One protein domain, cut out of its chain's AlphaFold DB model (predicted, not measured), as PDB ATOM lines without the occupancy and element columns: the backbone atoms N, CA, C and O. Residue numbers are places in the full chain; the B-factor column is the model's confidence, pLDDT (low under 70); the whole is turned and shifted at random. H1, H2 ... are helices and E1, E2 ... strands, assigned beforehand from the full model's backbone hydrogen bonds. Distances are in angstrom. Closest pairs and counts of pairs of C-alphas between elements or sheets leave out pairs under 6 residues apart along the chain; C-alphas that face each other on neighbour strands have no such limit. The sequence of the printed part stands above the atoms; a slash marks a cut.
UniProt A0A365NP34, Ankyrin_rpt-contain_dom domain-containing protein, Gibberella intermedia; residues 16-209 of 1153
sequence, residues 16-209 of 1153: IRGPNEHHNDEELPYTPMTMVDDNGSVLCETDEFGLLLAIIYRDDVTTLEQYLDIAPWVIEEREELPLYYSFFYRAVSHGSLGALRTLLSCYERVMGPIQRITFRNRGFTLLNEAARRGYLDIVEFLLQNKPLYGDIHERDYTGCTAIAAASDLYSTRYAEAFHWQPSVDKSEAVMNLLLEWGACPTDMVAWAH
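AT A GLANCE: This is residues 16 to 209 of the 1153 residues of the protein "Ankyrin_rpt-contain_dom domain-containing protein" of Gibberella intermedia (UniProt A0A365NP34). Four helical hairpins, H1 with H2, H4 with H5, H6 with H7 and H8 with H9, stack one after another in a row like a short solenoid, with the short H3 packed on H5. At the end of the row beside H1 and H2 is a small hairpin of two strands, E1 and E2, and residues 20 to 28 stick out there as a free loop. The printed part has 194 residues, with two named strands followed along the chain by nine named helices; the sheet has the order E1 - E2 and is antiparallel. The class is mostly helix, though under half of the residues are in named elements. The whole is compact, with a radius of gyration of the C-alphas of 18.8 A, yet elongated, spanning 64 by 36 by 32 A.

HOW THE PARTS SIT: E1, residues 34 to 36, and E2, residues 42 to 44, form an antiparallel hairpin, their directions at 151 degrees. N 35 and O 43 are 3.0 A apart and N 43 and O 35 are 2.8 A apart, both within hydrogen-bond range. H1, residues 50 to 57, and H2, residues 61 to 70, form a helical hairpin at a steep tilt of 37 degrees, only just past shallow; their closest C-alphas are those of Ile 55 and Leu 64, 6.4 A apart. The closest C-alphas of E1 and H2 are those of Met 35 and Tyr 67, 6.8 A apart. H3, residues 72 to 75, touches H5, residues 97 to 111, the closest C-alphas being those of Ile 75 and Tyr 107 at 6.2 A. H4, residues 87 to 94, forms a helical hairpin with H5 at a shallow tilt of 14 degrees; H5 touches it with residues 97 to 103 alone, and the C-alphas of Ala 91 and Leu 100 come closest, at 5.5 A. H4 touches H1, with the C-alphas of Ile 56 and Ala 91 closest at 6.0 A, and H5 touches H2, with those of Val 61 and Ala 99 closest at 5.5 A. The hub is H6, residues 126 to 132, which touches four helices. H6 touches H4 at a shallow tilt of 22 degrees, the same way, with the C-alphas of Val 92 and Ala 130 closest at 5.9 A. With H7, residues 136 to 144, it forms a helical hairpin at 35.1 degrees, only just steep, where the closest C-alphas are those of Ala 130 and Val 139, 5.8 A apart. H8, residues 162 to 167, touches H6 the same way at 14 degrees, a shallow tilt, with the C-alphas of Asn 128 and Ala 162 closest at 4.4 A. H9, residues 184 to 196, forms a helical hairpin with H8, the C-alphas of Ala 166 and Ser 187 closest at 5.9 A, and touches H7, those of Leu 136 and Val 190 closest at 5.5 A. Among the pairs apart are H2 and H6, and H5 and H9. In H1, H2 and H4 to H9 every O i to N i+4 pair is within hydrogen-bond range; H3 is too short for such a pair.

IN THESE COORDINATES: E1 begins with C-alpha 34 at (-1.711, 61.073, 84.358). H2 measures 14.5 A from first to last C-alpha, H5 20.9 A, H7 12.3 A and H9 18.3 A. H5, the longest helix, begins with C-alpha 97 at (11.440, 49.566, 66.907). H9 ends with C-alpha 196 at (19.029, 33.938, 54.135).

THE WHOLE: The two C-alphas farthest apart are those of Asp 25 and Thr 202, 64.8 A. The printed part has no cut. The links H3 to H4, H5 to H6, H7 to H8 and H8 to H9 are long. The mean pLDDT of the printed part is 80.4, and 43 residues are under 70, among them residues 17 to 32, 77 to 84 and 172 to 181.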
ATOM      1  N   ILE A  16      -1.537  68.441  77.614       78.19
ATOM      2  CA  ILE A  16      -1.339  69.277  78.805       78.19
ATOM      3  C   ILE A  16      -2.671  69.935  79.166       78.19
ATOM      4  O   ILE A  16      -3.182  70.735  78.386       78.19
ATOM      5  N   ARG A  17      -3.191  69.672  80.370       64.81
ATOM      6  CA  ARG A  17      -4.335  70.416  80.929       64.81
ATOM      7  C   ARG A  17      -3.863  71.509  81.890       64.81
ATOM      8  O   ARG A  17      -2.932  71.309  82.673       64.81
ATOM      9  N   GLY A  18      -4.472  72.691  81.807       54.84
ATOM     10  CA  GLY A  18      -4.094  73.854  82.616       54.84
ATOM     11  C   GLY A  18      -4.641  73.788  84.053       54.84
ATOM     12  O   GLY A  18      -5.737  73.281  84.261       54.84
ATOM     13  N   PRO A  19      -3.963  74.375  85.062       43.53
ATOM     14  CA  PRO A  19      -4.444  74.375  86.451       43.53
ATOM     15  C   PRO A  19      -5.729  75.196  86.699       43.53
ATOM     16  O   PRO A  19      -6.218  75.198  87.823       43.53
ATOM     17  N   ASN A  20      -6.261  75.885  85.677       42.53
ATOM     18  CA  ASN A  20      -7.467  76.725  85.733       42.53
ATOM     19  C   ASN A  20      -8.484  76.407  84.613       42.53
ATOM     20  O   ASN A  20      -9.329  77.247  84.304       42.53
ATOM     21  N   GLU A  21      -8.421  75.231  83.986       43.72
ATOM     22  CA  GLU A  21      -9.588  74.727  83.251       43.72
ATOM     23  C   GLU A  21     -10.637  74.335  84.298       43.72
ATOM     24  O   GLU A  21     -10.507  73.334  85.001       43.72
ATOM     25  N   HIS A  22     -11.611  75.224  84.504       38.19
ATOM     26  CA  HIS A  22     -12.692  75.020  85.455       38.19
ATOM     27  C   HIS A  22     -13.572  73.862  84.986       38.19
ATOM     28  O   HIS A  22     -14.349  74.001  84.049       38.19
ATOM     29  N   HIS A  23     -13.447  72.731  85.674       36.94
ATOM     30  CA  HIS A  23     -14.434  71.667  85.641       36.94
ATOM     31  C   HIS A  23     -15.709  72.122  86.366       36.94
ATOM     32  O   HIS A  23     -15.645  72.605  87.499       36.94
ATOM     33  N   ASN A  24     -16.857  71.942  85.710       36.88
ATOM     34  CA  ASN A  24     -18.140  71.810  86.389       36.88
ATOM     35  C   ASN A  24     -18.122  70.479  87.164       36.88
ATOM     36  O   ASN A  24     -17.750  69.441  86.622       36.88
ATOM     37  N   ASP A  25     -18.481  70.522  88.446       35.94
ATOM     38  CA  ASP A  25     -18.401  69.416  89.413       35.94
ATOM     39  C   ASP A  25     -19.486  68.325  89.214       35.94
ATOM     40  O   ASP A  25     -20.074  67.855  90.189       35.94
ATOM     41  N   GLU A  26     -19.760  67.875  87.983       40.66
ATOM     42  CA  GLU A  26     -20.547  66.653  87.741       40.66
ATOM     43  C   GLU A  26     -19.917  65.789  86.628       40.66
ATOM     44  O   GLU A  26     -19.959  66.132  85.457       40.66
ATOM     45  N   GLU A  27     -19.335  64.662  87.066       38.22
ATOM     46  CA  GLU A  27     -18.599  63.615  86.327       38.22
ATOM     47  C   GLU A  27     -17.196  63.992  85.810       38.22
ATOM     48  O   GLU A  27     -16.993  64.596  84.764       38.22
ATOM     49  N   LEU A  28     -16.173  63.571  86.567       38.84
ATOM     50  CA  LEU A  28     -14.791  63.532  86.089       38.84
ATOM     51  C   LEU A  28     -14.730  62.614  84.852       38.84
ATOM     52  O   LEU A  28     -15.052  61.432  85.013       38.84
ATOM     53  N   PRO A  29     -14.271  63.072  83.668       44.75
ATOM     54  CA  PRO A  29     -13.929  62.146  82.594       44.75
ATOM     55  C   PRO A  29     -12.874  61.191  83.150       44.75
ATOM     56  O   PRO A  29     -11.907  61.641  83.782       44.75
ATOM     57  N   TYR A  30     -13.097  59.883  83.001       50.16
ATOM     58  CA  TYR A  30     -12.203  58.850  83.515       50.16
ATOM     59  C   TYR A  30     -10.853  58.964  82.807       50.16
ATOM     60  O   TYR A  30     -10.577  58.285  81.836       50.16
ATOM     61  N   THR A  31      -9.985  59.831  83.318       57.78
ATOM     62  CA  THR A  31      -8.623  59.983  82.822       57.78
ATOM     63  C   THR A  31      -7.877  58.717  83.245       57.78
ATOM     64  O   THR A  31      -7.627  58.558  84.447       57.78
ATOM     65  N   PRO A  32      -7.544  57.791  82.322       61.75
ATOM     66  CA  PRO A  32      -7.095  56.450  82.701       61.75
ATOM     67  C   PRO A  32      -5.809  56.489  83.532       61.75
ATOM     68  O   PRO A  32      -5.577  55.629  84.384       61.75
ATOM     69  N   MET A  33      -4.975  57.507  83.287       84.62
ATOM     70  CA  MET A  33      -3.786  57.839  84.064       84.62
ATOM     71  C   MET A  33      -3.328  59.283  83.780       84.62
ATOM     72  O   MET A  33      -3.725  59.886  82.782       84.62
ATOM     73  N   THR A  34      -2.460  59.832  84.629       86.06
ATOM     74  CA  THR A  34      -1.711  61.073  84.358       86.06
ATOM     75  C   THR A  34      -0.216  60.836  84.566       86.06
ATOM     76  O   THR A  34       0.179  60.022  85.404       86.06
ATOM     77  N   MET A  35       0.628  61.544  83.813       87.00
ATOM     78  CA  MET A  35       2.087  61.491  83.957       87.00
ATOM     79  C   MET A  35       2.704  62.886  83.881       87.00
ATOM     80  O   MET A  35       2.043  63.847  83.498       87.00
ATOM     81  N   VAL A  36       3.972  63.018  84.265       84.62
ATOM     82  CA  VAL A  36       4.685  64.302  84.237       84.62
ATOM     83  C   VAL A  36       5.696  64.283  83.098       84.62
ATOM     84  O   VAL A  36       6.520  63.377  83.033       84.62
ATOM     85  N   ASP A  37       5.618  65.276  82.215       81.19
ATOM     86  CA  ASP A  37       6.576  65.489  81.129       81.19
ATOM     87  C   ASP A  37       7.919  66.024  81.659       81.19
ATOM     88  O   ASP A  37       7.994  66.603  82.745       81.19
ATOM     89  N   ASP A  38       8.983  65.936  80.859       74.81
ATOM     90  CA  ASP A  38      10.339  66.373  81.232       74.81
ATOM     91  C   ASP A  38      10.428  67.872  81.590       74.81
ATOM     92  O   ASP A  38      11.327  68.306  82.316       74.81
ATOM     93  N   ASN A  39       9.494  68.687  81.088       75.12
ATOM     94  CA  ASN A  39       9.385  70.116  81.406       75.12
ATOM     95  C   ASN A  39       8.555  70.410  82.675       75.12
ATOM     96  O   ASN A  39       8.382  71.578  83.030       75.12
ATOM     97  N   GLY A  40       8.056  69.377  83.360       72.88
ATOM     98  CA  GLY A  40       7.252  69.475  84.578       72.88
ATOM     99  C   GLY A  40       5.748  69.656  84.355       72.88
ATOM    100  O   GLY A  40       5.013  69.777  85.336       72.88
ATOM    101  N   SER A  41       5.276  69.682  83.107       80.19
ATOM    102  CA  SER A  41       3.842  69.754  82.795       80.19
ATOM    103  C   SER A  41       3.162  68.411  83.053       80.19
ATOM    104  O   SER A  41       3.735  67.358  82.777       80.19
ATOM    105  N   VAL A  42       1.928  68.441  83.557       82.50
ATOM    106  CA  VAL A  42       1.118  67.229  83.735       82.50
ATOM    107  C   VAL A  42       0.442  66.896  82.411       82.50
ATOM    108  O   VAL A  42      -0.305  67.713  81.872       82.50
ATOM    109  N   LEU A  43       0.726  65.703  81.894       85.94
ATOM    110  CA  LEU A  43       0.072  65.119  80.733       85.94
ATOM    111  C   LEU A  43      -1.083  64.234  81.202       85.94
ATOM    112  O   LEU A  43      -0.897  63.346  82.042       85.94
ATOM    113  N   CYS A  44      -2.265  64.471  80.645       84.06
ATOM    114  CA  CYS A  44      -3.464  63.688  80.910       84.06
ATOM    115  C   CYS A  44      -3.747  62.758  79.732       84.06
ATOM    116  O   CYS A  44      -3.796  63.204  78.586       84.06
ATOM    117  N   GLU A  45      -3.931  61.470  80.016       85.88
ATOM    118  CA  GLU A  45      -4.335  60.492  79.006       85.88
ATOM    119  C   GLU A  45      -5.820  60.646  78.642       85.88
ATOM    120  O   GLU A  45      -6.621  61.098  79.459       85.88
ATOM    121  N   THR A  46      -6.188  60.270  77.418       81.94
ATOM    122  CA  THR A  46      -7.584  60.221  76.967       81.94
ATOM    123  C   THR A  46      -8.157  58.813  77.084       81.94
ATOM    124  O   THR A  46      -7.426  57.824  77.094       81.94
ATOM    125  N   ASP A  47      -9.480  58.707  77.100       73.00
ATOM    126  CA  ASP A  47     -10.205  57.433  77.204       73.00
ATOM    127  C   ASP A  47      -9.894  56.473  76.030       73.00
ATOM    128  O   ASP A  47     -10.036  55.257  76.151       73.00
ATOM    129  N   GLU A  48      -9.386  57.007  74.912       76.06
ATOM    130  CA  GLU A  48      -8.944  56.259  73.725       76.06
ATOM    131  C   GLU A  48      -7.419  56.040  73.638       76.06
ATOM    132  O   GLU A  48      -6.918  55.579  72.611       76.06
ATOM    133  N   PHE A  49      -6.661  56.346  74.697       86.00
ATOM    134  CA  PHE A  49      -5.195  56.207  74.752       86.00
ATOM    135  C   PHE A  49      -4.426  57.072  73.735       86.00
ATOM    136  O   PHE A  49      -3.400  56.661  73.176       86.00
ATOM    137  N   GLY A  50      -4.915  58.287  73.476       86.81
ATOM    138  CA  GLY A  50      -4.327  59.208  72.505       86.81
ATOM    139  C   GLY A  50      -2.883  59.616  72.830       86.81
ATOM    140  O   GLY A  50      -2.067  59.741  71.911       86.81
ATOM    141  N   LEU A  51      -2.537  59.781  74.112       89.50
ATOM    142  CA  LEU A  51      -1.180  60.123  74.544       89.50
ATOM    143  C   LEU A  51      -0.229  58.940  74.326       89.50
ATOM    144  O   LEU A  51       0.824  59.118  73.709       89.50
ATOM    145  N   LEU A  52      -0.605  57.729  74.749       91.12
ATOM    146  CA  LEU A  52       0.188  56.517  74.515       91.12
ATOM    147  C   LEU A  52       0.462  56.277  73.024       91.12
ATOM    148  O   LEU A  52       1.604  56.016  72.638       91.12
ATOM    149  N   LEU A  53      -0.549  56.419  72.162       90.69
ATOM    150  CA  LEU A  53      -0.368  56.291  70.712       90.69
ATOM    151  C   LEU A  53       0.585  57.359  70.162       90.69
ATOM    152  O   LEU A  53       1.463  57.047  69.356       90.69
ATOM    153  N   ALA A  54       0.476  58.604  70.632       91.25
ATOM    154  CA  ALA A  54       1.367  59.687  70.227       91.25
ATOM    155  C   ALA A  54       2.833  59.454  70.636       91.25
ATOM    156  O   ALA A  54       3.728  59.885  69.898       91.25
ATOM    157  N   ILE A  55       3.074  58.791  71.775       92.94
ATOM    158  CA  ILE A  55       4.401  58.360  72.247       92.94
ATOM    159  C   ILE A  55       4.931  57.224  71.359       92.94
ATOM    160  O   ILE A  55       6.049  57.308  70.846       92.94
ATOM    161  N   ILE A  56       4.112  56.194  71.105       93.69
ATOM    162  CA  ILE A  56       4.482  55.039  70.267       93.69
ATOM    163  C   ILE A  56       4.842  55.480  68.845       93.69
ATOM    164  O   ILE A  56       5.878  55.073  68.319       93.69
ATOM    165  N   TYR A  57       4.038  56.340  68.217       92.81
ATOM    166  CA  TYR A  57       4.288  56.814  66.849       92.81
ATOM    167  C   TYR A  57       5.539  57.688  66.719       92.81
ATOM    168  O   TYR A  57       6.076  57.829  65.622       92.81
ATOM    169  N   ARG A  58       6.019  58.269  67.823       92.88
ATOM    170  CA  ARG A  58       7.281  59.022  67.873       92.88
ATOM    171  C   ARG A  58       8.499  58.152  68.182       92.88
ATOM    172  O   ARG A  58       9.611  58.664  68.116       92.88
ATOM    173  N   ASP A  59       8.289  56.876  68.507       94.38
ATOM    174  CA  ASP A  59       9.321  55.948  68.987       94.38
ATOM    175  C   ASP A  59      10.068  56.473  70.235       94.38
ATOM    176  O   ASP A  59      11.265  56.247  70.418       94.38
ATOM    177  N   ASP A  60       9.363  57.210  71.104       94.12
ATOM    178  CA  ASP A  60       9.943  57.841  72.294       94.12
ATOM    179  C   ASP A  60      10.032  56.856  73.469       94.12
ATOM    180  O   ASP A  60       9.152  56.756  74.327       94.12
ATOM    181  N   VAL A  61      11.127  56.097  73.485       94.81
ATOM    182  CA  VAL A  61      11.398  55.037  74.467       94.81
ATOM    183  C   VAL A  61      11.374  55.544  75.909       94.81
ATOM    184  O   VAL A  61      10.845  54.860  76.781       94.81
ATOM    185  N   THR A  62      11.930  56.730  76.166       91.88
ATOM    186  CA  THR A  62      12.114  57.223  77.542       91.88
ATOM    187  C   THR A  62      10.767  57.557  78.171       91.88
ATOM    188  O   THR A  62      10.470  57.121  79.283       91.88
ATOM    189  N   THR A  63       9.919  58.287  77.443       91.81
ATOM    190  CA  THR A  63       8.570  58.623  77.912       91.81
ATOM    191  C   THR A  63       7.680  57.384  77.969       91.81
ATOM    192  O   THR A  63       6.881  57.249  78.894       91.81
ATOM    193  N   LEU A  64       7.846  56.431  77.046       93.88
ATOM    194  CA  LEU A  64       7.096  55.176  77.080       93.88
ATOM    195  C   LEU A  64       7.427  54.317  78.309       93.88
ATOM    196  O   LEU A  64       6.521  53.748  78.909       93.88
ATOM    197  N   GLU A  65       8.697  54.232  78.715       93.75
ATOM    198  CA  GLU A  65       9.089  53.534  79.949       93.75
ATOM    199  C   GLU A  65       8.419  54.160  81.178       93.75
ATOM    200  O   GLU A  65       7.833  53.446  81.992       93.75
ATOM    201  N   GLN A  66       8.427  55.494  81.269       91.38
ATOM    202  CA  GLN A  66       7.748  56.221  82.345       91.38
ATOM    203  C   GLN A  66       6.238  55.955  82.348       91.38
ATOM    204  O   GLN A  66       5.657  55.705  83.404       91.38
ATOM    205  N   TYR A  67       5.606  55.972  81.171       92.56
ATOM    206  CA  TYR A  67       4.184  55.676  81.023       92.56
ATOM    207  C   TYR A  67       3.859  54.260  81.522       92.56
ATOM    208  O   TYR A  67       2.941  54.062  82.319       92.56
ATOM    209  N   LEU A  68       4.631  53.259  81.091       92.12
ATOM    210  CA  LEU A  68       4.396  51.852  81.428       92.12
ATOM    211  C   LEU A  68       4.721  51.504  82.885       92.12
ATOM    212  O   LEU A  68       4.223  50.499  83.388       92.12
ATOM    213  N   ASP A  69       5.531  52.302  83.579       90.56
ATOM    214  CA  ASP A  69       5.712  52.164  85.027       90.56
ATOM    215  C   ASP A  69       4.495  52.660  85.821       90.56
ATOM    216  O   ASP A  69       4.208  52.128  86.895       90.56
ATOM    217  N   ILE A  70       3.752  53.634  85.285       90.31
ATOM    218  CA  ILE A  70       2.515  54.150  85.886       90.31
ATOM    219  C   ILE A  70       1.336  53.230  85.558       90.31
ATOM    220  O   ILE A  70       0.572  52.850  86.447       90.31
ATOM    221  N   ALA A  71       1.196  52.858  84.286       88.31
ATOM    222  CA  ALA A  71       0.071  52.088  83.772       88.31
ATOM    223  C   ALA A  71       0.527  50.768  83.122       88.31
ATOM    224  O   ALA A  71       0.290  50.550  81.935       88.31
ATOM    225  N   PRO A  72       1.147  49.834  83.871       87.75
ATOM    226  CA  PRO A  72       1.622  48.567  83.315       87.75
ATOM    227  C   PRO A  72       0.490  47.647  82.849       87.75
ATOM    228  O   PRO A  72       0.753  46.672  82.170       87.75
ATOM    229  N   TRP A  73      -0.765  47.920  83.201       85.06
ATOM    230  CA  TRP A  73      -1.922  47.120  82.791       85.06
ATOM    231  C   TRP A  73      -2.309  47.329  81.315       85.06
ATOM    232  O   TRP A  73      -2.997  46.484  80.754       85.06
ATOM    233  N   VAL A  74      -1.852  48.402  80.648       84.81
ATOM    234  CA  VAL A  74      -2.204  48.686  79.234       84.81
ATOM    235  C   VAL A  74      -1.641  47.660  78.247       84.81
ATOM    236  O   VAL A  74      -2.111  47.553  77.119       84.81
ATOM    237  N   ILE A  75      -0.627  46.900  78.666       84.19
ATOM    238  CA  ILE A  75      -0.027  45.812  77.883       84.19
ATOM    239  C   ILE A  75      -0.849  44.511  77.946       84.19
ATOM    240  O   ILE A  75      -0.531  43.562  77.225       84.19
ATOM    241  N   GLU A  76      -1.884  44.443  78.794       78.50
ATOM    242  CA  GLU A  76      -2.814  43.314  78.839       78.50
ATOM    243  C   GLU A  76      -3.733  43.339  77.611       78.50
ATOM    244  O   GLU A  76      -4.736  44.047  77.533       78.50
ATOM    245  N   GLU A  77      -3.377  42.528  76.624       68.38
ATOM    246  CA  GLU A  77      -4.132  42.374  75.386       68.38
ATOM    247  C   GLU A  77      -5.436  41.588  75.623       68.38
ATOM    248  O   GLU A  77      -5.412  40.401  75.948       68.38
ATOM    249  N   ARG A  78      -6.591  42.241  75.429       66.62
ATOM    250  CA  ARG A  78      -7.925  41.618  75.514       66.62
ATOM    251  C   ARG A  78      -8.428  41.165  74.148       66.62
ATOM    252  O   ARG A  78      -8.807  42.000  73.334       66.62
ATOM    253  N   GLU A  79      -8.497  39.856  73.922       60.47
ATOM    254  CA  GLU A  79      -8.835  39.252  72.619       60.47
ATOM    255  C   GLU A  79     -10.130  39.775  71.966       60.47
ATOM    256  O   GLU A  79     -10.230  39.773  70.745       60.47
ATOM    257  N   GLU A  80     -11.086  40.261  72.759       60.47
ATOM    258  CA  GLU A  80     -12.398  40.761  72.318       60.47
ATOM    259  C   GLU A  80     -12.360  42.162  71.673       60.47
ATOM    260  O   GLU A  80     -13.335  42.572  71.046       60.47
ATOM    261  N   LEU A  81     -11.262  42.914  71.822       63.03
ATOM    262  CA  LEU A  81     -11.169  44.283  71.305       63.03
ATOM    263  C   LEU A  81     -10.718  44.319  69.825       63.03
ATOM    264  O   LEU A  81      -9.967  43.449  69.374       63.03
ATOM    265  N   PRO A  82     -11.102  45.349  69.053       67.25
ATOM    266  CA  PRO A  82     -10.585  45.563  67.700       67.25
ATOM    267  C   PRO A  82      -9.051  45.691  67.612       67.25
ATOM    268  O   PRO A  82      -8.394  46.145  68.550       67.25
ATOM    269  N   LEU A  83      -8.482  45.360  66.442       68.00
ATOM    270  CA  LEU A  83      -7.036  45.409  66.139       68.00
ATOM    271  C   LEU A  83      -6.377  46.763  66.438       68.00
ATOM    272  O   LEU A  83      -5.220  46.812  66.855       68.00
ATOM    273  N   TYR A  84      -7.111  47.860  66.249       66.56
ATOM    274  CA  TYR A  84      -6.585  49.207  66.453       66.56
ATOM    275  C   TYR A  84      -6.256  49.535  67.918       66.56
ATOM    276  O   TYR A  84      -5.492  50.475  68.144       66.56
ATOM    277  N   TYR A  85      -6.757  48.744  68.876       71.38
ATOM    278  CA  TYR A  85      -6.397  48.824  70.298       71.38
ATOM    279  C   TYR A  85      -5.126  48.035  70.659       71.38
ATOM    280  O   TYR A  85      -4.695  48.078  71.808       71.38
ATOM    281  N   SER A  86      -4.507  47.306  69.720       86.06
ATOM    282  CA  SER A  86      -3.242  46.613  69.988       86.06
ATOM    283  C   SER A  86      -2.052  47.558  69.824       86.06
ATOM    284  O   SER A  86      -1.641  47.898  68.711       86.06
ATOM    285  N   PHE A  87      -1.435  47.944  70.939       90.00
ATOM    286  CA  PHE A  87      -0.256  48.815  70.933       90.00
ATOM    287  C   PHE A  87       0.974  48.144  70.300       90.00
ATOM    288  O   PHE A  87       1.801  48.826  69.691       90.00
ATOM    289  N   PHE A  88       1.062  46.809  70.349       90.38
ATOM    290  CA  PHE A  88       2.091  46.048  69.631       90.38
ATOM    291  C   PHE A  88       1.907  46.142  68.112       90.38
ATOM    292  O   PHE A  88       2.878  46.388  67.394       90.38
ATOM    293  N   TYR A  89       0.672  46.005  67.614       89.00
ATOM    294  CA  TYR A  89       0.361  46.214  66.196       89.00
ATOM    295  C   TYR A  89       0.684  47.650  65.760       89.00
ATOM    296  O   TYR A  89       1.318  47.864  64.725       89.00
ATOM    297  N   ARG A  90       0.303  48.647  66.568       89.88
ATOM    298  CA  ARG A  90       0.570  50.069  66.292       89.88
ATOM    299  C   ARG A  90       2.064  50.390  66.222       89.88
ATOM    300  O   ARG A  90       2.478  51.077  65.291       89.88
ATOM    301  N   ALA A  91       2.876  49.838  67.124       92.69
ATOM    302  CA  ALA A  91       4.329  50.004  67.092       92.69
ATOM    303  C   ALA A  91       4.964  49.386  65.832       92.69
ATOM    304  O   ALA A  91       5.769  50.036  65.167       92.69
ATOM    305  N   VAL A  92       4.575  48.158  65.456       91.31
ATOM    306  CA  VAL A  92       5.117  47.495  64.252       91.31
ATOM    307  C   VAL A  92       4.668  48.197  62.971       91.31
ATOM    308  O   VAL A  92       5.494  48.432  62.094       91.31
ATOM    309  N   SER A  93       3.387  48.556  62.859       87.50
ATOM    310  CA  SER A  93       2.825  49.200  61.660       87.50
ATOM    311  C   SER A  93       3.411  50.587  61.376       87.50
ATOM    312  O   SER A  93       3.434  50.992  60.216       87.50
ATOM    313  N   HIS A  94       3.918  51.288  62.398       89.00
ATOM    314  CA  HIS A  94       4.566  52.599  62.263       89.00
ATOM    315  C   HIS A  94       6.098  52.540  62.171       89.00
ATOM    316  O   HIS A  94       6.732  53.563  61.912       89.00
ATOM    317  N   GLY A  95       6.708  51.362  62.338       91.75
ATOM    318  CA  GLY A  95       8.165  51.218  62.286       91.75
ATOM    319  C   GLY A  95       8.884  51.651  63.571       91.75
ATOM    320  O   GLY A  95      10.077  51.940  63.530       91.75
ATOM    321  N   SER A  96       8.183  51.689  64.706       95.69
ATOM    322  CA  SER A  96       8.710  52.133  66.003       95.69
ATOM    323  C   SER A  96       9.418  50.986  66.740       95.69
ATOM    324  O   SER A  96       8.846  50.330  67.619       95.69
ATOM    325  N   LEU A  97      10.662  50.680  66.345       95.62
ATOM    326  CA  LEU A  97      11.440  49.566  66.907       95.62
ATOM    327  C   LEU A  97      11.748  49.753  68.402       95.62
ATOM    328  O   LEU A  97      11.744  48.769  69.149       95.62
ATOM    329  N   GLY A  98      12.041  50.978  68.841       95.12
ATOM    330  CA  GLY A  98      12.308  51.282  70.244       95.12
ATOM    331  C   GLY A  98      11.092  50.990  71.118       95.12
ATOM    332  O   GLY A  98      11.175  50.196  72.054       95.12
ATOM    333  N   ALA A  99       9.942  51.549  70.750       95.56
ATOM    334  CA  ALA A  99       8.671  51.366  71.429       95.56
ATOM    335  C   ALA A  99       8.258  49.892  71.466       95.56
ATOM    336  O   ALA A  99       7.848  49.395  72.515       95.56
ATOM    337  N   LEU A 100       8.434  49.158  70.361       94.88
ATOM    338  CA  LEU A 100       8.161  47.721  70.317       94.88
ATOM    339  C   LEU A 100       9.005  46.944  71.339       94.88
ATOM    340  O   LEU A 100       8.471  46.099  72.056       94.88
ATOM    341  N   ARG A 101      10.312  47.224  71.431       94.12
ATOM    342  CA  ARG A 101      11.203  46.580  72.416       94.12
ATOM    343  C   ARG A 101      10.755  46.874  73.845       94.12
ATOM    344  O   ARG A 101      10.733  45.961  74.669       94.12
ATOM    345  N   THR A 102      10.380  48.118  74.123       94.62
ATOM    346  CA  THR A 102       9.914  48.548  75.445       94.62
ATOM    347  C   THR A 102       8.596  47.875  75.828       94.62
ATOM    348  O   THR A 102       8.487  47.335  76.929       94.62
ATOM    349  N   LEU A 103       7.626  47.821  74.910       92.75
ATOM    350  CA  LEU A 103       6.352  47.127  75.121       92.75
ATOM    351  C   LEU A 103       6.564  45.629  75.386       92.75
ATOM    352  O   LEU A 103       5.993  45.094  76.334       92.75
ATOM    353  N   LEU A 104       7.413  44.955  74.598       89.69
ATOM    354  CA  LEU A 104       7.709  43.525  74.773       89.69
ATOM    355  C   LEU A 104       8.431  43.244  76.098       89.69
ATOM    356  O   LEU A 104       8.060  42.312  76.805       89.69
ATOM    357  N   SER A 105       9.396  44.083  76.478       89.50
ATOM    358  CA  SER A 105      10.087  43.989  77.772       89.50
ATOM    359  C   SER A 105       9.120  44.158  78.952       89.50
ATOM    360  O   SER A 105       9.154  43.394  79.920       89.50
ATOM    361  N   CYS A 106       8.195  45.123  78.863       89.38
ATOM    362  CA  CYS A 106       7.156  45.300  79.876       89.38
ATOM    363  C   CYS A 106       6.219  44.083  79.937       89.38
ATOM    364  O   CYS A 106       5.908  43.606  81.029       89.38
ATOM    365  N   TYR A 107       5.848  43.526  78.781       87.12
ATOM    366  CA  TYR A 107       5.041  42.309  78.684       87.12
ATOM    367  C   TYR A 107       5.684  41.113  79.390       87.12
ATOM    368  O   TYR A 107       5.032  40.463  80.205       87.12
ATOM    369  N   GLU A 108       6.974  40.861  79.160       85.06
ATOM    370  CA  GLU A 108       7.718  39.806  79.860       85.06
ATOM    371  C   GLU A 108       7.765  40.035  81.379       85.06
ATOM    372  O   GLU A 108       7.627  39.091  82.163       85.06
ATOM    373  N   ARG A 109       7.935  41.292  81.808       86.19
ATOM    374  CA  ARG A 109       7.969  41.662  83.230       86.19
ATOM    375  C   ARG A 109       6.630  41.406  83.925       86.19
ATOM    376  O   ARG A 109       6.632  40.907  85.048       86.19
ATOM    377  N   VAL A 110       5.515  41.770  83.291       84.62
ATOM    378  CA  VAL A 110       4.171  41.686  83.887       84.62
ATOM    379  C   VAL A 110       3.612  40.266  83.811       84.62
ATOM    380  O   VAL A 110       3.090  39.761  84.804       84.62
ATOM    381  N   MET A 111       3.754  39.596  82.666       79.19
ATOM    382  CA  MET A 111       3.136  38.286  82.425       79.19
ATOM    383  C   MET A 111       4.018  37.101  82.860       79.19
ATOM    384  O   MET A 111       3.548  35.962  82.916       79.19
ATOM    385  N   GLY A 112       5.285  37.351  83.212       74.75
ATOM    386  CA  GLY A 112       6.242  36.329  83.638       74.75
ATOM    387  C   GLY A 112       6.877  35.553  82.471       74.75
ATOM    388  O   GLY A 112       6.699  35.904  81.306       74.75
ATOM    389  N   PRO A 113       7.660  34.492  82.749       69.38
ATOM    390  CA  PRO A 113       8.399  33.763  81.719       69.38
ATOM    391  C   PRO A 113       7.453  32.976  80.798       69.38
ATOM    392  O   PRO A 113       6.939  31.917  81.167       69.38
ATOM    393  N   ILE A 114       7.260  33.480  79.579       68.38
ATOM    394  CA  ILE A 114       6.416  32.884  78.539       68.38
ATOM    395  C   ILE A 114       7.295  32.220  77.469       68.38
ATOM    396  O   ILE A 114       8.333  32.747  77.082       68.38
ATOM    397  N   GLN A 115       6.885  31.046  76.971       65.19
ATOM    398  CA  GLN A 115       7.631  30.328  75.923       65.19
ATOM    399  C   GLN A 115       7.529  30.983  74.535       65.19
ATOM    400  O   GLN A 115       8.432  30.804  73.719       65.19
ATOM    401  N   ARG A 116       6.430  31.694  74.248       78.44
ATOM    402  CA  ARG A 116       6.164  32.375  72.973       78.44
ATOM    403  C   ARG A 116       5.091  33.457  73.128       78.44
ATOM    404  O   ARG A 116       4.054  33.185  73.727       78.44
ATOM    405  N   ILE A 117       5.304  34.632  72.544       79.69
ATOM    406  CA  ILE A 117       4.312  35.710  72.457       79.69
ATOM    407  C   ILE A 117       3.630  35.623  71.089       79.69
ATOM    408  O   ILE A 117       4.286  35.747  70.055       79.69
ATOM    409  N   THR A 118       2.317  35.379  71.069       74.19
ATOM    410  CA  THR A 118       1.541  35.228  69.825       74.19
ATOM    411  C   THR A 118       0.261  36.048  69.859       74.19
ATOM    412  O   THR A 118      -0.487  35.959  70.826       74.19
ATOM    413  N   PHE A 119      -0.048  36.737  68.759       76.50
ATOM    414  CA  PHE A 119      -1.276  37.528  68.583       76.50
ATOM    415  C   PHE A 119      -2.234  36.893  67.565       76.50
ATOM    416  O   PHE A 119      -3.008  37.568  66.890       76.50
ATOM    417  N   ARG A 120      -2.192  35.560  67.440       66.69
ATOM    418  CA  ARG A 120      -2.942  34.822  66.413       66.69
ATOM    419  C   ARG A 120      -4.453  35.065  66.498       66.69
ATOM    420  O   ARG A 120      -5.071  35.265  65.459       66.69
ATOM    421  N   ASN A 121      -5.017  35.108  67.706       69.38
ATOM    422  CA  ASN A 121      -6.450  35.348  67.925       69.38
ATOM    423  C   ASN A 121      -6.875  36.787  67.577       69.38
ATOM    424  O   ASN A 121      -8.029  37.010  67.235       69.38
ATOM    425  N   ARG A 122      -5.933  37.743  67.583       71.81
ATOM    426  CA  ARG A 122      -6.152  39.122  67.115       71.81
ATOM    427  C   ARG A 122      -6.072  39.254  65.593       71.81
ATOM    428  O   ARG A 122      -6.415  40.301  65.067       71.81
ATOM    429  N   GLY A 123      -5.598  38.228  64.885       72.25
ATOM    430  CA  GLY A 123      -5.435  38.275  63.435       72.25
ATOM    431  C   GLY A 123      -4.140  38.946  62.965       72.25
ATOM    432  O   GLY A 123      -4.132  39.568  61.917       72.25
ATOM    433  N   PHE A 124      -3.010  38.845  63.671       79.56
ATOM    434  CA  PHE A 124      -1.710  39.221  63.082       79.56
ATOM    435  C   PHE A 124      -0.531  38.500  63.744       79.56
ATOM    436  O   PHE A 124      -0.659  37.887  64.805       79.56
ATOM    437  N   THR A 125       0.639  38.572  63.107       87.50
ATOM    438  CA  THR A 125       1.926  38.206  63.714       87.50
ATOM    439  C   THR A 125       2.901  39.367  63.533       87.50
ATOM    440  O   THR A 125       2.895  40.031  62.493       87.50
ATOM    441  N   LEU A 126       3.745  39.622  64.540       89.94
ATOM    442  CA  LEU A 126       4.690  40.747  64.509       89.94
ATOM    443  C   LEU A 126       5.632  40.659  63.302       89.94
ATOM    444  O   LEU A 126       5.870  41.650  62.619       89.94
ATOM    445  N   LEU A 127       6.134  39.452  63.014       91.69
ATOM    446  CA  LEU A 127       7.072  39.225  61.919       91.69
ATOM    447  C   LEU A 127       6.428  39.443  60.544       91.69
ATOM    448  O   LEU A 127       7.065  40.040  59.680       91.69
ATOM    449  N   ASN A 128       5.188  38.990  60.333       90.44
ATOM    450  CA  ASN A 128       4.516  39.176  59.046       90.44
ATOM    451  C   ASN A 128       4.172  40.642  58.799       90.44
ATOM    452  O   ASN A 128       4.345  41.112  57.680       90.44
ATOM    453  N   GLU A 129       3.712  41.363  59.827       89.12
ATOM    454  CA  GLU A 129       3.401  42.789  59.699       89.12
ATOM    455  C   GLU A 129       4.667  43.600  59.401       89.12
ATOM    456  O   GLU A 129       4.691  44.363  58.440       89.12
ATOM    457  N   ALA A 130       5.766  43.362  60.125       91.81
ATOM    458  CA  ALA A 130       7.046  44.016  59.844       91.81
ATOM    459  C   ALA A 130       7.559  43.712  58.424       91.81
ATOM    460  O   ALA A 130       8.071  44.601  57.738       91.81
ATOM    461  N   ALA A 131       7.392  42.465  57.966       92.62
ATOM    462  CA  ALA A 131       7.797  42.038  56.633       92.62
ATOM    463  C   ALA A 131       6.950  42.690  55.526       92.62
ATOM    464  O   ALA A 131       7.513  43.205  54.563       92.62
ATOM    465  N   ARG A 132       5.622  42.744  55.699       89.69
ATOM    466  CA  ARG A 132       4.675  43.445  54.811       89.69
ATOM    467  C   ARG A 132       5.000  44.930  54.697       89.69
ATOM    468  O   ARG A 132       4.895  45.516  53.625       89.69
ATOM    469  N   ARG A 133       5.419  45.533  55.811       88.12
ATOM    470  CA  ARG A 133       5.819  46.938  55.883       88.12
ATOM    471  C   ARG A 133       7.254  47.189  55.375       88.12
ATOM    472  O   ARG A 133       7.681  48.325  55.190       88.12
ATOM    473  N   GLY A 134       8.044  46.157  55.096       91.06
ATOM    474  CA  GLY A 134       9.422  46.360  54.644       91.06
ATOM    475  C   GLY A 134      10.331  47.007  55.708       91.06
ATOM    476  O   GLY A 134      11.310  47.669  55.355       91.06
ATOM    477  N   TYR A 135      10.017  46.853  57.002       93.69
ATOM    478  CA  TYR A 135      10.837  47.358  58.112       93.69
ATOM    479  C   TYR A 135      11.945  46.358  58.453       93.69
ATOM    480  O   TYR A 135      11.793  45.483  59.307       93.69
ATOM    481  N   LEU A 136      13.058  46.463  57.723       94.25
ATOM    482  CA  LEU A 136      14.177  45.516  57.769       94.25
ATOM    483  C   LEU A 136      14.769  45.325  59.176       94.25
ATOM    484  O   LEU A 136      15.080  44.202  59.561       94.25
ATOM    485  N   ASP A 137      14.900  46.405  59.936       94.38
ATOM    486  CA  ASP A 137      15.444  46.438  61.295       94.38
ATOM    487  C   ASP A 137      14.537  45.742  62.322       94.38
ATOM    488  O   ASP A 137      15.020  44.994  63.178       94.38
ATOM    489  N   ILE A 138      13.219  45.923  62.211       95.12
ATOM    490  CA  ILE A 138      12.236  45.199  63.024       95.12
ATOM    491  C   ILE A 138      12.233  43.715  62.657       95.12
ATOM    492  O   ILE A 138      12.260  42.868  63.551       95.12
ATOM    493  N   VAL A 139      12.251  43.381  61.360       94.88
ATOM    494  CA  VAL A 139      12.346  41.986  60.904       94.88
ATOM    495  C   VAL A 139      13.602  41.334  61.481       94.88
ATOM    496  O   VAL A 139      13.498  40.288  62.118       94.88
ATOM    497  N   GLU A 140      14.771  41.961  61.339       94.81
ATOM    498  CA  GLU A 140      16.031  41.449  61.883       94.81
ATOM    499  C   GLU A 140      15.957  41.235  63.404       94.81
ATOM    500  O   GLU A 140      16.311  40.158  63.891       94.81
ATOM    501  N   PHE A 141      15.434  42.209  64.154       94.69
ATOM    502  CA  PHE A 141      15.251  42.088  65.602       94.69
ATOM    503  C   PHE A 141      14.374  40.886  65.986       94.69
ATOM    504  O   PHE A 141      14.741  40.107  66.871       94.69
ATOM    505  N   LEU A 142      13.236  40.704  65.314       92.88
ATOM    506  CA  LEU A 142      12.322  39.593  65.581       92.88
ATOM    507  C   LEU A 142      12.945  38.238  65.200       92.88
ATOM    508  O   LEU A 142      12.743  37.255  65.912       92.88
ATOM    509  N   LEU A 143      13.733  38.175  64.117       91.69
ATOM    510  CA  LEU A 143      14.467  36.971  63.695       91.69
ATOM    511  C   LEU A 143      15.552  36.556  64.701       91.69
ATOM    512  O   LEU A 143      15.696  35.368  64.992       91.69
ATOM    513  N   GLN A 144      16.289  37.517  65.262       92.06
ATOM    514  CA  GLN A 144      17.352  37.255  66.242       92.06
ATOM    515  C   GLN A 144      16.825  36.690  67.571       92.06
ATOM    516  O   GLN A 144      17.567  36.025  68.289       92.06
ATOM    517  N   ASN A 145      15.547  36.924  67.886       86.94
ATOM    518  CA  ASN A 145      14.915  36.533  69.150       86.94
ATOM    519  C   ASN A 145      13.915  35.369  68.989       86.94
ATOM    520  O   ASN A 145      13.000  35.195  69.793       86.94
ATOM    521  N   LYS A 146      14.066  34.543  67.949       77.94
ATOM    522  CA  LYS A 146      13.227  33.349  67.750       77.94
ATOM    523  C   LYS A 146      13.539  32.241  68.763       77.94
ATOM    524  O   LYS A 146      14.703  32.058  69.114       77.94
ATOM    525  N   PRO A 147      12.535  31.452  69.202       75.12
ATOM    526  CA  PRO A 147      11.140  31.423  68.742       75.12
ATOM    527  C   PRO A 147      10.198  32.367  69.510       75.12
ATOM    528  O   PRO A 147       8.986  32.263  69.342       75.12
ATOM    529  N   LEU A 148      10.725  33.254  70.361       81.88
ATOM    530  CA  LEU A 148       9.930  33.987  71.348       81.88
ATOM    531  C   LEU A 148       8.890  34.919  70.709       81.88
ATOM    532  O   LEU A 148       7.727  34.872  71.100       81.88
ATOM    533  N   TYR A 149       9.280  35.719  69.711       81.56
ATOM    534  CA  TYR A 149       8.402  36.720  69.075       81.56
ATOM    535  C   TYR A 149       7.816  36.290  67.718       81.56
ATOM    536  O   TYR A 149       7.158  37.083  67.044       81.56
ATOM    537  N   GLY A 150       8.059  35.047  67.289       77.25
ATOM    538  CA  GLY A 150       7.514  34.502  66.044       77.25
ATOM    539  C   GLY A 150       8.378  33.406  65.422       77.25
ATOM    540  O   GLY A 150       9.553  33.250  65.744       77.25
ATOM    541  N   ASP A 151       7.807  32.652  64.487       83.62
ATOM    542  CA  ASP A 151       8.505  31.622  63.700       83.62
ATOM    543  C   ASP A 151       8.526  32.030  62.213       83.62
ATOM    544  O   ASP A 151       7.603  32.674  61.725       83.62
ATOM    545  N   ILE A 152       9.608  31.715  61.484       88.12
ATOM    546  CA  ILE A 152       9.751  32.081  60.059       88.12
ATOM    547  C   ILE A 152       8.736  31.356  59.173       88.12
ATOM    548  O   ILE A 152       8.379  31.859  58.110       88.12
ATOM    549  N   HIS A 153       8.261  30.199  59.634       86.94
ATOM    550  CA  HIS A 153       7.256  29.386  58.957       86.94
ATOM    551  C   HIS A 153       5.850  29.586  59.538       86.94
ATOM    552  O   HIS A 153       4.905  28.911  59.123       86.94
ATOM    553  N   GLU A 154       5.691  30.492  60.508       85.88
ATOM    554  CA  GLU A 154       4.383  30.802  61.071       85.88
ATOM    555  C   GLU A 154       3.490  31.478  60.036       85.88
ATOM    556  O   GLU A 154       3.924  32.351  59.285       85.88
ATOM    557  N   ARG A 155       2.219  31.076  60.033       84.94
ATOM    558  CA  ARG A 155       1.176  31.675  59.204       84.94
ATOM    559  C   ARG A 155       0.242  32.524  60.056       84.94
ATOM    560  O   ARG A 155      -0.156  32.079  61.140       84.94
ATOM    561  N   ASP A 156      -0.094  33.712  59.563       80.75
ATOM    562  CA  ASP A 156      -1.150  34.552  60.139       80.75
ATOM    563  C   ASP A 156      -2.555  34.044  59.750       80.75
ATOM    564  O   ASP A 156      -2.696  33.008  59.096       80.75
ATOM    565  N   TYR A 157      -3.607  34.753  60.176       75.25
ATOM    566  CA  TYR A 157      -5.005  34.392  59.897       75.25
ATOM    567  C   TYR A 157      -5.371  34.412  58.402       75.25
ATOM    568  O   TYR A 157      -6.308  33.730  57.993       75.25
ATOM    569  N   THR A 158      -4.613  35.143  57.576       72.88
ATOM    570  CA  THR A 158      -4.761  35.147  56.108       72.88
ATOM    571  C   THR A 158      -3.969  34.029  55.433       72.88
ATOM    572  O   THR A 158      -4.046  33.844  54.220       72.88
ATOM    573  N   GLY A 159      -3.194  33.272  56.215       79.88
ATOM    574  CA  GLY A 159      -2.353  32.193  55.729       79.88
ATOM    575  C   GLY A 159      -1.002  32.631  55.187       79.88
ATOM    576  O   GLY A 159      -0.308  31.789  54.618       79.88
ATOM    577  N   CYS A 160      -0.602  33.895  55.337       85.81
ATOM    578  CA  CYS A 160       0.692  34.389  54.867       85.81
ATOM    579  C   CYS A 160       1.818  33.958  55.813       85.81
ATOM    580  O   CYS A 160       1.672  34.057  57.029       85.81
ATOM    581  N   THR A 161       2.953  33.511  55.271       91.31
ATOM    582  CA  THR A 161       4.241  33.490  55.988       91.31
ATOM    583  C   THR A 161       4.941  34.839  55.839       91.31
ATOM    584  O   THR A 161       4.532  35.661  55.018       91.31
ATOM    585  N   ALA A 162       6.019  35.077  56.588       91.69
ATOM    586  CA  ALA A 162       6.748  36.345  56.515       91.69
ATOM    587  C   ALA A 162       7.242  36.673  55.090       91.69
ATOM    588  O   ALA A 162       7.143  37.814  54.646       91.69
ATOM    589  N   ILE A 163       7.724  35.669  54.343       93.81
ATOM    590  CA  ILE A 163       8.173  35.864  52.955       93.81
ATOM    591  C   ILE A 163       7.003  36.115  52.001       93.81
ATOM    592  O   ILE A 163       7.120  36.954  51.110       93.81
ATOM    593  N   ALA A 164       5.862  35.453  52.211       91.12
ATOM    594  CA  ALA A 164       4.654  35.716  51.438       91.12
ATOM    595  C   ALA A 164       4.131  37.141  51.691       91.12
ATOM    596  O   ALA A 164       3.816  37.845  50.740       91.12
ATOM    597  N   ALA A 165       4.139  37.595  52.949       89.94
ATOM    598  CA  ALA A 165       3.753  38.952  53.329       89.94
ATOM    599  C   ALA A 165       4.673  40.022  52.711       89.94
ATOM    600  O   ALA A 165       4.180  41.043  52.245       89.94
ATOM    601  N   ALA A 166       5.987  39.773  52.638       91.62
ATOM    602  CA  ALA A 166       6.933  40.657  51.947       91.62
ATOM    603  C   ALA A 166       6.778  40.651  50.412       91.62
ATOM    604  O   ALA A 166       7.200  41.594  49.747       91.62
ATOM    605  N   SER A 167       6.204  39.584  49.845       91.44
ATOM    606  CA  SER A 167       6.006  39.434  48.395       91.44
ATOM    607  C   SER A 167       4.730  40.119  47.891       91.44
ATOM    608  O   SER A 167       4.668  40.516  46.727       91.44
ATOM    609  N   ASP A 168       3.724  40.273  48.754       85.69
ATOM    610  CA  ASP A 168       2.395  40.825  48.449       85.69
ATOM    611  C   ASP A 168       2.374  42.369  48.495       85.69
ATOM    612  O   ASP A 168       1.641  42.991  49.264       85.69
ATOM    613  N   LEU A 169       3.223  43.016  47.686       82.06
ATOM    614  CA  LEU A 169       3.421  44.475  47.701       82.06
ATOM    615  C   LEU A 169       2.155  45.273  47.339       82.06
ATOM    616  O   LEU A 169       1.923  46.361  47.864       82.06
ATOM    617  N   TYR A 170       1.337  44.740  46.429       75.31
ATOM    618  CA  TYR A 170       0.136  45.405  45.916       75.31
ATOM    619  C   TYR A 170      -1.159  44.959  46.606       75.31
ATOM    620  O   TYR A 170      -2.241  45.264  46.095       75.31
ATOM    621  N   SER A 171      -1.044  44.286  47.756       70.56
ATOM    622  CA  SER A 171      -2.151  43.647  48.469       70.56
ATOM    623  C   SER A 171      -3.387  44.534  48.603       70.56
ATOM    624  O   SER A 171      -3.307  45.685  49.033       70.56
ATOM    625  N   THR A 172      -4.549  43.962  48.299       62.44
ATOM    626  CA  THR A 172      -5.875  44.511  48.632       62.44
ATOM    627  C   THR A 172      -6.534  43.737  49.777       62.44
ATOM    628  O   THR A 172      -7.694  43.962  50.107       62.44
ATOM    629  N   ARG A 173      -5.784  42.824  50.417       65.88
ATOM    630  CA  ARG A 173      -6.281  41.901  51.451       65.88
ATOM    631  C   ARG A 173      -6.437  42.551  52.828       65.88
ATOM    632  O   ARG A 173      -6.971  41.921  53.735       65.88
ATOM    633  N   TYR A 174      -5.979  43.794  52.989       63.75
ATOM    634  CA  TYR A 174      -6.039  44.547  54.240       63.75
ATOM    635  C   TYR A 174      -6.610  45.940  53.974       63.75
ATOM    636  O   TYR A 174      -6.083  46.673  53.137       63.75
ATOM    637  N   ALA A 175      -7.652  46.325  54.715       50.19
ATOM    638  CA  ALA A 175      -8.329  47.617  54.565       50.19
ATOM    639  C   ALA A 175      -7.404  48.833  54.801       50.19
ATOM    640  O   ALA A 175      -7.665  49.913  54.291       50.19
ATOM    641  N   GLU A 176      -6.290  48.667  55.523       51.31
ATOM    642  CA  GLU A 176      -5.305  49.734  55.769       51.31
ATOM    643  C   GLU A 176      -4.235  49.867  54.660       51.31
ATOM    644  O   GLU A 176      -3.463  50.827  54.659       51.31
ATOM    645  N   ALA A 177      -4.162  48.931  53.701       48.50
ATOM    646  CA  ALA A 177      -3.134  48.922  52.649       48.50
ATOM    647  C   ALA A 177      -3.343  49.998  51.560       48.50
ATOM    648  O   ALA A 177      -2.454  50.229  50.741       48.50
ATOM    649  N   PHE A 178      -4.494  50.681  51.554       49.19
ATOM    650  CA  PHE A 178      -4.836  51.702  50.557       49.19
ATOM    651  C   PHE A 178      -4.014  52.993  50.676       49.19
ATOM    652  O   PHE A 178      -3.894  53.727  49.698       49.19
ATOM    653  N   HIS A 179      -3.416  53.266  51.839       51.53
ATOM    654  CA  HIS A 179      -2.770  54.556  52.114       51.53
ATOM    655  C   HIS A 179      -1.243  54.492  52.224       51.53
ATOM    656  O   HIS A 179      -0.596  55.533  52.354       51.53
ATOM    657  N   TRP A 180      -0.641  53.298  52.173       59.88
ATOM    658  CA  TRP A 180       0.792  53.139  52.413       59.88
ATOM    659  C   TRP A 180       1.342  51.838  51.796       59.88
ATOM    660  O   TRP A 180       0.844  50.755  52.092       59.88
ATOM    661  N   GLN A 181       2.384  51.934  50.957       68.56
ATOM    662  CA  GLN A 181       3.106  50.798  50.353       68.56
ATOM    663  C   GLN A 181       4.630  51.009  50.485       68.56
ATOM    664  O   GLN A 181       5.098  52.130  50.256       68.56
ATOM    665  N   PRO A 182       5.431  49.984  50.846       78.12
ATOM    666  CA  PRO A 182       6.884  50.123  50.905       78.12
ATOM    667  C   PRO A 182       7.493  50.284  49.505       78.12
ATOM    668  O   PRO A 182       6.898  49.916  48.494       78.12
ATOM    669  N   SER A 183       8.709  50.830  49.425       84.56
ATOM    670  CA  SER A 183       9.436  50.861  48.153       84.56
ATOM    671  C   SER A 183       9.896  49.456  47.758       84.56
ATOM    672  O   SER A 183      10.231  48.647  48.625       84.56
ATOM    673  N   VAL A 184       9.991  49.201  46.449       86.12
ATOM    674  CA  VAL A 184      10.511  47.939  45.888       86.12
ATOM    675  C   VAL A 184      11.834  47.543  46.548       86.12
ATOM    676  O   VAL A 184      11.962  46.417  47.020       86.12
ATOM    677  N   ASP A 185      12.770  48.486  46.700       88.62
ATOM    678  CA  ASP A 185      14.077  48.236  47.324       88.62
ATOM    679  C   ASP A 185      13.978  47.706  48.765       88.62
ATOM    680  O   ASP A 185      14.736  46.817  49.160       88.62
ATOM    681  N   LYS A 186      13.044  48.238  49.568       90.50
ATOM    682  CA  LYS A 186      12.840  47.792  50.955       90.50
ATOM    683  C   LYS A 186      12.277  46.374  50.988       90.50
ATOM    684  O   LYS A 186      12.752  45.547  51.766       90.50
ATOM    685  N   SER A 187      11.313  46.085  50.119       91.81
ATOM    686  CA  SER A 187      10.705  44.759  49.997       91.81
ATOM    687  C   SER A 187      11.715  43.721  49.500       91.81
ATOM    688  O   SER A 187      11.816  42.643  50.085       91.81
ATOM    689  N   GLU A 188      12.552  44.052  48.506       93.38
ATOM    690  CA  GLU A 188      13.645  43.173  48.062       93.38
ATOM    691  C   GLU A 188      14.654  42.904  49.188       93.38
ATOM    692  O   GLU A 188      15.109  41.769  49.355       93.38
ATOM    693  N   ALA A 189      15.010  43.921  49.982       94.25
ATOM    694  CA  ALA A 189      15.928  43.763  51.109       94.25
ATOM    695  C   ALA A 189      15.367  42.807  52.174       94.25
ATOM    696  O   ALA A 189      16.066  41.887  52.606       94.25
ATOM    697  N   VAL A 190      14.094  42.969  52.546       95.81
ATOM    698  CA  VAL A 190      13.416  42.078  53.499       95.81
ATOM    699  C   VAL A 190      13.297  40.657  52.951       95.81
ATOM    700  O   VAL A 190      13.622  39.707  53.663       95.81
ATOM    701  N   MET A 191      12.896  40.481  51.688       95.12
ATOM    702  CA  MET A 191      12.822  39.152  51.068       95.12
ATOM    703  C   MET A 191      14.184  38.451  51.051       95.12
ATOM    704  O   MET A 191      14.267  37.262  51.364       95.12
ATOM    705  N   ASN A 192      15.260  39.176  50.731       94.62
ATOM    706  CA  ASN A 192      16.612  38.623  50.755       94.62
ATOM    707  C   ASN A 192      17.014  38.149  52.155       94.62
ATOM    708  O   ASN A 192      17.515  37.029  52.278       94.62
ATOM    709  N   LEU A 193      16.756  38.966  53.183       95.56
ATOM    710  CA  LEU A 193      17.027  38.617  54.576       95.56
ATOM    711  C   LEU A 193      16.225  37.376  54.992       95.56
ATOM    712  O   LEU A 193      16.784  36.422  55.522       95.56
ATOM    713  N   LEU A 194      14.926  37.330  54.701       95.38
ATOM    714  CA  LEU A 194      14.086  36.179  55.042       95.38
ATOM    715  C   LEU A 194      14.585  34.886  54.377       95.38
ATOM    716  O   LEU A 194      14.653  33.849  55.036       95.38
ATOM    717  N   LEU A 195      14.990  34.942  53.106       93.88
ATOM    718  CA  LEU A 195      15.569  33.797  52.395       93.88
ATOM    719  C   LEU A 195      16.916  33.350  52.987       93.88
ATOM    720  O   LEU A 195      17.185  32.154  53.040       93.88
ATOM    721  N   GLU A 196      17.769  34.275  53.441       93.12
ATOM    722  CA  GLU A 196      19.029  33.938  54.135       93.12
ATOM    723  C   GLU A 196      18.785  33.196  55.450       93.12
ATOM    724  O   GLU A 196      19.532  32.284  55.802       93.12
ATOM    725  N   TRP A 197      17.702  33.544  56.140       92.44
ATOM    726  CA  TRP A 197      17.276  32.907  57.383       92.44
ATOM    727  C   TRP A 197      16.417  31.648  57.172       92.44
ATOM    728  O   TRP A 197      15.880  31.104  58.135       92.44
ATOM    729  N   GLY A 198      16.311  31.158  55.932       90.62
ATOM    730  CA  GLY A 198      15.667  29.883  55.611       90.62
ATOM    731  C   GLY A 198      14.161  29.956  55.352       90.62
ATOM    732  O   GLY A 198      13.482  28.936  55.466       90.62
ATOM    733  N   ALA A 199      13.611  31.125  55.003       92.69
ATOM    734  CA  ALA A 199      12.228  31.212  54.537       92.69
ATOM    735  C   ALA A 199      12.017  30.376  53.262       92.69
ATOM    736  O   ALA A 199      12.908  30.256  52.421       92.69
ATOM    737  N   CYS A 200      10.823  29.805  53.116       91.31
ATOM    738  CA  CYS A 200      10.506  28.871  52.042       91.31
ATOM    739  C   CYS A 200      10.084  29.627  50.761       91.31
ATOM    740  O   CYS A 200       9.017  30.242  50.744       91.31
ATOM    741  N   PRO A 201      10.871  29.587  49.667       89.50
ATOM    742  CA  PRO A 201      10.546  30.286  48.416       89.50
ATOM    743  C   PRO A 201       9.371  29.649  47.659       89.50
ATOM    744  O   PRO A 201       8.784  30.287  46.791       89.50
ATOM    745  N   THR A 202       9.017  28.403  47.984       90.81
ATOM    746  CA  THR A 202       7.884  27.668  47.400       90.81
ATOM    747  C   THR A 202       6.600  27.819  48.216       90.81
ATOM    748  O   THR A 202       5.638  27.085  47.988       90.81
ATOM    749  N   ASP A 203       6.575  28.717  49.206       90.31
ATOM    750  CA  ASP A 203       5.377  28.946  50.006       90.31
ATOM    751  C   ASP A 203       4.218  29.477  49.150       90.31
ATOM    752  O   ASP A 203       4.382  30.289  48.234       90.31
ATOM    753  N   MET A 204       3.020  29.017  49.504       86.50
ATOM    754  CA  MET A 204       1.743  29.449  48.938       86.50
ATOM    755  C   MET A 204       0.887  30.109  50.016       86.50
ATOM    756  O   MET A 204       1.027  29.747  51.184       86.50
ATOM    757  N   VAL A 205      -0.012  31.031  49.668       82.62
ATOM    758  CA  VAL A 205      -0.903  31.686  50.647       82.62
ATOM    759  C   VAL A 205      -2.216  30.917  50.814       82.62
ATOM    760  O   VAL A 205      -3.021  30.868  49.892       82.62
ATOM    761  N   ALA A 206      -2.445  30.332  51.994       64.75
ATOM    762  CA  ALA A 206      -3.602  29.476  52.274       64.75
ATOM    763  C   ALA A 206      -4.683  30.214  53.084       64.75
ATOM    764  O   ALA A 206      -4.561  30.345  54.300       64.75
ATOM    765  N   TRP A 207      -5.750  30.671  52.434       63.91
ATOM    766  CA  TRP A 207      -6.828  31.400  53.102       63.91
ATOM    767  C   TRP A 207      -7.638  30.485  54.030       63.91
ATOM    768  O   TRP A 207      -8.063  29.403  53.631       63.91
ATOM    769  N   ALA A 208      -7.905  30.933  55.259       53.12
ATOM    770  CA  ALA A 208      -8.661  30.151  56.242       53.12
ATOM    771  C   ALA A 208     -10.183  30.083  55.964       53.12
ATOM    772  O   ALA A 208     -10.866  29.248  56.555       53.12
ATOM    773  N   HIS A 209     -10.714  30.937  55.077       52.25
ATOM    774  CA  HIS A 209     -12.161  31.153  54.898       52.25
ATOM    775  C   HIS A 209     -12.675  31.030  53.452       52.25
ATOM    776  O   HIS A 209     -13.812  31.405  53.182       52.25
TER     777      HIS A 209